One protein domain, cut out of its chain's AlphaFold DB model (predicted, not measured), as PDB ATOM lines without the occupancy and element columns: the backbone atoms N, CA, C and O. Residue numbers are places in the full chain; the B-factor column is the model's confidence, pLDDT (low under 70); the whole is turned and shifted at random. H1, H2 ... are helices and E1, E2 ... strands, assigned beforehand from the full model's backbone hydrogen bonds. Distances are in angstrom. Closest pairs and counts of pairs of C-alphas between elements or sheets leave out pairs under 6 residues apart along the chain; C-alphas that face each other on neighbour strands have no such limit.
ATOM      1  N   LEU A   9     162.905  35.610 159.455       65.12
ATOM      2  CA  LEU A   9     162.373  35.927 160.775       65.12
ATOM      3  C   LEU A   9     161.205  36.912 160.658       65.12
ATOM      4  O   LEU A   9     161.307  37.973 160.036       65.12
ATOM      5  N   GLN A  10     160.086  36.585 161.305       66.12
ATOM      6  CA  GLN A  10     159.001  37.538 161.531       66.12
ATOM      7  C   GLN A  10     159.183  38.188 162.896       66.12
ATOM      8  O   GLN A  10     159.020  37.550 163.935       66.12
ATOM      9  N   VAL A  11     159.509  39.474 162.892       67.31
ATOM     10  CA  VAL A  11     159.659  40.265 164.106       67.31
ATOM     11  C   VAL A  11     158.339  40.971 164.380       67.31
ATOM     12  O   VAL A  11     157.911  41.836 163.612       67.31
ATOM     13  N   LEU A  12     157.685  40.594 165.477       69.38
ATOM     14  CA  LEU A  12     156.531  41.314 165.998       69.38
ATOM     15  C   LEU A  12     157.026  42.397 166.963       69.38
ATOM     16  O   LEU A  12     157.535  42.086 168.038       69.38
ATOM     17  N   CYS A  13     156.845  43.665 166.607       65.12
ATOM     18  CA  CYS A  13     157.111  44.788 167.504       65.12
ATOM     19  C   CYS A  13     155.906  45.720 167.522       65.12
ATOM     20  O   CYS A  13     155.512  46.235 166.476       65.12
ATOM     21  N   ASP A  14     155.339  45.943 168.710       60.06
ATOM     22  CA  ASP A  14     154.263  46.921 168.926       60.06
ATOM     23  C   ASP A  14     153.077  46.740 167.946       60.06
ATOM     24  O   ASP A  14     152.627  47.661 167.266       60.06
ATOM     25  N   GLY A  15     152.638  45.484 167.770       63.31
ATOM     26  CA  GLY A  15     151.545  45.105 166.860       63.31
ATOM     27  C   GLY A  15     151.877  45.161 165.360       63.31
ATOM     28  O   GLY A  15     151.034  44.807 164.537       63.31
ATOM     29  N   SER A  16     153.092  45.572 164.986       64.75
ATOM     30  CA  SER A  16     153.584  45.552 163.607       64.75
ATOM     31  C   SER A  16     154.400  44.286 163.345       64.75
ATOM     32  O   SER A  16     155.277  43.934 164.131       64.75
ATOM     33  N   VAL A  17     154.122  43.614 162.225       73.81
ATOM     34  CA  VAL A  17     154.896  42.459 161.748       73.81
ATOM     35  C   VAL A  17     155.927  42.955 160.739       73.81
ATOM     36  O   VAL A  17     155.573  43.589 159.743       73.81
ATOM     37  N   PHE A  18     157.194  42.642 160.976       75.81
ATOM     38  CA  PHE A  18     158.292  42.908 160.057       75.81
ATOM     39  C   PHE A  18     158.891  41.589 159.587       75.81
ATOM     40  O   PHE A  18     159.149  40.705 160.396       75.81
ATOM     41  N   ARG A  19     159.133  41.461 158.282       75.38
ATOM     42  CA  ARG A  19     159.892  40.343 157.721       75.38
ATOM     43  C   ARG A  19     161.351  40.761 157.601       75.38
ATOM     44  O   ARG A  19     161.653  41.724 156.894       75.38
ATOM     45  N   VAL A  20     162.223  40.057 158.306       76.69
ATOM     46  CA  VAL A  20     163.667  40.291 158.328       76.69
ATOM     47  C   VAL A  20     164.349  39.010 157.867       76.69
ATOM     48  O   VAL A  20     163.956  37.922 158.271       76.69
ATOM     49  N   HIS A  21     165.342  39.139 156.993       74.44
ATOM     50  CA  HIS A  21     166.212  38.022 156.642       74.44
ATOM     51  C   HIS A  21     167.463  38.115 157.504       74.44
ATOM     52  O   HIS A  21     168.112  39.166 157.502       74.44
ATOM     53  N   ASP A  22     167.753  37.057 158.254       68.69
ATOM     54  CA  ASP A  22     168.969  37.000 159.053       68.69
ATOM     55  C   ASP A  22     170.181  36.753 158.145       68.69
ATOM     56  O   ASP A  22     170.110  36.025 157.155       68.69
ATOM     57  N   LEU A  23     171.290  37.411 158.465       66.88
ATOM     58  CA  LEU A  23     172.574  37.244 157.789       66.88
ATOM     59  C   LEU A  23     173.658  36.728 158.757       66.88
ATOM     60  O   LEU A  23     174.824  36.674 158.368       66.88
ATOM     61  N   GLY A  24     173.313  36.349 159.999       66.38
ATOM     62  CA  GLY A  24     174.261  35.787 160.967       66.38
ATOM     63  C   GLY A  24     173.722  35.651 162.397       66.38
ATOM     64  O   GLY A  24     172.544  35.444 162.623       66.38
ATOM     65  N   ILE A  25     174.605  35.727 163.400       55.19
ATOM     66  CA  ILE A  25     174.198  35.697 164.814       55.19
ATOM     67  C   ILE A  25     173.779  37.112 165.220       55.19
ATOM     68  O   ILE A  25     174.618  38.012 165.290       55.19
ATOM     69  N   VAL A  26     172.489  37.311 165.495       55.66
ATOM     70  CA  VAL A  26     171.959  38.582 166.004       55.66
ATOM     71  C   VAL A  26     172.382  38.766 167.464       55.66
ATOM     72  O   VAL A  26     171.759  38.232 168.380       55.66
ATOM     73  N   ASP A  27     173.429  39.556 167.697       56.38
ATOM     74  CA  ASP A  27     173.642  40.186 169.000       56.38
ATOM     75  C   ASP A  27     172.680  41.377 169.123       56.38
ATOM     76  O   ASP A  27     172.763  42.357 168.375       56.38
ATOM     77  N   ALA A  28     171.743  41.287 170.069       55.84
ATOM     78  CA  ALA A  28     170.706  42.288 170.298       55.84
ATOM     79  C   ALA A  28     171.264  43.686 170.632       55.84
ATOM     80  O   ALA A  28     170.539  44.671 170.485       55.84
ATOM     81  N   GLN A  29     172.531  43.800 171.052       57.34
ATOM     82  CA  GLN A  29     173.157  45.097 171.333       57.34
ATOM     83  C   GLN A  29     173.749  45.793 170.095       57.34
ATOM     84  O   GLN A  29     174.002  46.997 170.153       57.34
ATOM     85  N   ALA A  30     173.924  45.091 168.968       64.50
ATOM     86  CA  ALA A  30     174.564  45.625 167.761       64.50
ATOM     87  C   ALA A  30     173.888  45.145 166.460       64.50
ATOM     88  O   ALA A  30     174.549  44.701 165.518       64.50
ATOM     89  N   ALA A  31     172.558  45.237 166.390       71.50
ATOM     90  CA  ALA A  31     171.818  44.876 165.183       71.50
ATOM     91  C   ALA A  31     172.115  45.854 164.029       71.50
ATOM     92  O   ALA A  31     171.844  47.053 164.120       71.50
ATOM     93  N   ASN A  32     172.626  45.324 162.916       79.44
ATOM     94  CA  ASN A  32     172.852  46.070 161.680       79.44
ATOM     95  C   ASN A  32     171.747  45.764 160.664       79.44
ATOM     96  O   ASN A  32     171.337  44.616 160.511       79.44
ATOM     97  N   ILE A  33     171.294  46.781 159.926       83.38
ATOM     98  CA  ILE A  33     170.348  46.603 158.818       83.38
ATOM     99  C   ILE A  33     171.107  46.774 157.504       83.38
ATOM    100  O   ILE A  33     171.605  47.859 157.208       83.38
ATOM    101  N   ILE A  34     171.154  45.716 156.694       86.00
ATOM    102  CA  ILE A  34     171.706  45.764 155.338       86.00
ATOM    103  C   ILE A  34     170.559  46.018 154.357       86.00
ATOM    104  O   ILE A  34     169.618  45.231 154.263       86.00
ATOM    105  N   LEU A  35     170.636  47.132 153.627       87.62
ATOM    106  CA  LEU A  35     169.651  47.509 152.615       87.62
ATOM    107  C   LEU A  35     170.284  47.474 151.218       87.62
ATOM    108  O   LEU A  35     171.205  48.251 150.961       87.62
ATOM    109  N   PRO A  36     169.789  46.627 150.298       87.62
ATOM    110  CA  PRO A  36     170.196  46.678 148.900       87.62
ATOM    111  C   PRO A  36     169.879  48.045 148.283       87.62
ATOM    112  O   PRO A  36     168.766  48.547 148.445       87.62
ATOM    113  N   LEU A  37     170.825  48.615 147.530       89.50
ATOM    114  CA  LEU A  37     170.613  49.816 146.712       89.50
ATOM    115  C   LEU A  37     169.885  49.451 145.408       89.50
ATOM    116  O   LEU A  37     170.419  49.601 144.311       89.50
ATOM    117  N   ASP A  38     168.684  48.892 145.545       85.75
ATOM    118  CA  ASP A  38     167.838  48.442 144.446       85.75
ATOM    119  C   ASP A  38     166.669  49.408 144.194       85.75
ATOM    120  O   ASP A  38     166.472  50.416 144.873       85.75
ATOM    121  N   ALA A  39     165.848  49.074 143.205       83.69
ATOM    122  CA  ALA A  39     164.621  49.788 142.882       83.69
ATOM    123  C   ALA A  39     163.630  49.931 144.062       83.69
ATOM    124  O   ALA A  39     162.774  50.813 144.045       83.69
ATOM    125  N   LEU A  40     163.732  49.080 145.087       84.31
ATOM    126  CA  LEU A  40     162.878  49.084 146.273       84.31
ATOM    127  C   LEU A  40     163.528  49.797 147.467       84.31
ATOM    128  O   LEU A  40     162.915  49.829 148.539       84.31
ATOM    129  N   PHE A  41     164.719  50.387 147.310       86.88
ATOM    130  CA  PHE A  41     165.497  50.995 148.393       86.88
ATOM    131  C   PHE A  41     164.666  51.934 149.276       86.88
ATOM    132  O   PHE A  41     164.647  51.771 150.494       86.88
ATOM    133  N   ASP A  42     163.883  52.842 148.685       85.81
ATOM    134  CA  ASP A  42     163.046  53.788 149.438       85.81
ATOM    135  C   ASP A  42     161.970  53.106 150.294       85.81
ATOM    136  O   ASP A  42     161.624  53.579 151.381       85.81
ATOM    137  N   VAL A  43     161.409  51.995 149.809       84.38
ATOM    138  CA  VAL A  43     160.422  51.205 150.557       84.38
ATOM    139  C   VAL A  43     161.119  50.487 151.706       84.38
ATOM    140  O   VAL A  43     160.659  50.568 152.849       84.38
ATOM    141  N   ARG A  44     162.263  49.851 151.429       86.44
ATOM    142  CA  ARG A  44     163.051  49.125 152.431       86.44
ATOM    143  C   ARG A  44     163.571  50.056 153.531       86.44
ATOM    144  O   ARG A  44     163.468  49.713 154.703       86.44
ATOM    145  N   LEU A  45     164.031  51.259 153.181       89.38
ATOM    146  CA  LEU A  45     164.486  52.275 154.132       89.38
ATOM    147  C   LEU A  45     163.358  52.728 155.071       89.38
ATOM    148  O   LEU A  45     163.560  52.840 156.281       89.38
ATOM    149  N   LYS A  46     162.147  52.943 154.539       88.56
ATOM    150  CA  LYS A  46     160.970  53.273 155.361       88.56
ATOM    151  C   LYS A  46     160.627  52.143 156.327       88.56
ATOM    152  O   LYS A  46     160.359  52.419 157.494       88.56
ATOM    153  N   VAL A  47     160.656  50.890 155.870       87.56
ATOM    154  CA  VAL A  47     160.397  49.716 156.721       87.56
ATOM    155  C   VAL A  47     161.473  49.571 157.801       87.56
ATOM    156  O   VAL A  47     161.126  49.412 158.966       87.56
ATOM    157  N   ALA A  48     162.752  49.723 157.454       89.00
ATOM    158  CA  ALA A  48     163.866  49.684 158.403       89.00
ATOM    159  C   ALA A  48     163.730  50.750 159.500       89.00
ATOM    160  O   ALA A  48     163.873  50.460 160.687       89.00
ATOM    161  N   ARG A  49     163.364  51.982 159.124       89.81
ATOM    162  CA  ARG A  49     163.103  53.056 160.092       89.81
ATOM    163  C   ARG A  49     161.927  52.723 161.012       89.81
ATOM    164  O   ARG A  49     161.992  53.024 162.202       89.81
ATOM    165  N   ARG A  50     160.855  52.125 160.478       89.69
ATOM    166  CA  ARG A  50     159.698  51.674 161.274       89.69
ATOM    167  C   ARG A  50     160.090  50.583 162.263       89.69
ATOM    168  O   ARG A  50     159.695  50.677 163.419       89.69
ATOM    169  N   LEU A  51     160.889  49.611 161.827       87.19
ATOM    170  CA  LEU A  51     161.421  48.555 162.685       87.19
ATOM    171  C   LEU A  51     162.238  49.150 163.837       87.19
ATOM    172  O   LEU A  51     161.971  48.836 164.990       87.19
ATOM    173  N   TRP A  52     163.166  50.070 163.546       87.88
ATOM    174  CA  TRP A  52     163.957  50.742 164.580       87.88
ATOM    175  C   TRP A  52     163.082  51.514 165.576       87.88
ATOM    176  O   TRP A  52     163.292  51.411 166.782       87.88
ATOM    177  N   LEU A  53     162.076  52.260 165.104       89.75
ATOM    178  CA  LEU A  53     161.144  52.961 165.995       89.75
ATOM    179  C   LEU A  53     160.394  51.984 166.907       89.75
ATOM    180  O   LEU A  53     160.406  52.175 168.122       89.75
ATOM    181  N   ALA A  54     159.809  50.928 166.335       87.88
ATOM    182  CA  ALA A  54     159.043  49.938 167.083       87.88
ATOM    183  C   ALA A  54     159.914  49.175 168.097       87.88
ATOM    184  O   ALA A  54     159.504  48.995 169.241       87.88
ATOM    185  N   ALA A  55     161.141  48.800 167.722       84.62
ATOM    186  CA  ALA A  55     162.103  48.146 168.613       84.62
ATOM    187  C   ALA A  55     162.511  49.026 169.811       84.62
ATOM    188  O   ALA A  55     162.872  48.512 170.862       84.62
ATOM    189  N   ASN A  56     162.411  50.352 169.673       86.81
ATOM    190  CA  ASN A  56     162.665  51.320 170.742       86.81
ATOM    191  C   ASN A  56     161.380  51.757 171.479       86.81
ATOM    192  O   ASN A  56     161.389  52.779 172.164       86.81
ATOM    193  N   GLY A  57     160.258  51.042 171.312       86.25
ATOM    194  CA  GLY A  57     158.980  51.369 171.958       86.25
ATOM    195  C   GLY A  57     158.345  52.676 171.469       86.25
ATOM    196  O   GLY A  57     157.558  53.299 172.181       86.25
TER     197      GLY A  57
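This is residues 9 to 57 of the 146 residues of an uncharacterized protein of Rhodospirillales bacterium 69-11 (UniProt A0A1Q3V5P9). A two-stranded hairpin, E1 and E2, has one helix, H1, over one face, with residues 47 to 55 of H1 near the strands. A long loop, residues 22 to 40, swings out from the end of E2 and folds back alongside the helix before the chain enters H1; residues 24 to 30 and 38 to 43, of which 41 to 43 belong to H1, stand free. The printed part has 49 residues, with two named strands and one named helix in the order E1, E2, H1; the sheet E1 - E2 is antiparallel and the class is mixed, helices and strands. The whole is compact, with a radius of gyration of the C-alphas of 11.0 A and spans of 28 by 24 by 16 A.

E1 is residues 9 to 13, 12.3 A from first to last C-alpha, beginning at C-alpha 9 (162.373, 35.927, 160.775). E2 is residues 16 to 21, 16.3 A long. H1 is residues 41 to 55, 20.7 A long, from C-alpha 41 (165.497, 50.995, 148.393) to C-alpha 55 (162.103, 48.146, 168.613).

E1 and E2 form a hairpin with a tight link, antiparallel at 151 degrees. N 11 and O 18 are within hydrogen-bond range at 2.8 A, and N 13 and O 16 at 2.9 A. The closest C-alphas of E1 and H1 are those of Cys 13 and Ala 54, 5.5 A apart. The closest of E2 and H1 are those of Phe 18 and Leu 51, 7.0 A apart. In H1 every O i to N i+4 pair is within hydrogen-bond range.

The two C-alphas farthest apart, those of Gln 29 and Ala 39, are 30.1 A apart. The printed part has no cut. The link from E2 to H1 is long, with 19 residues. The mean pLDDT of the printed part is 77.0; residues 9 to 16 and 22 to 30 are under 70.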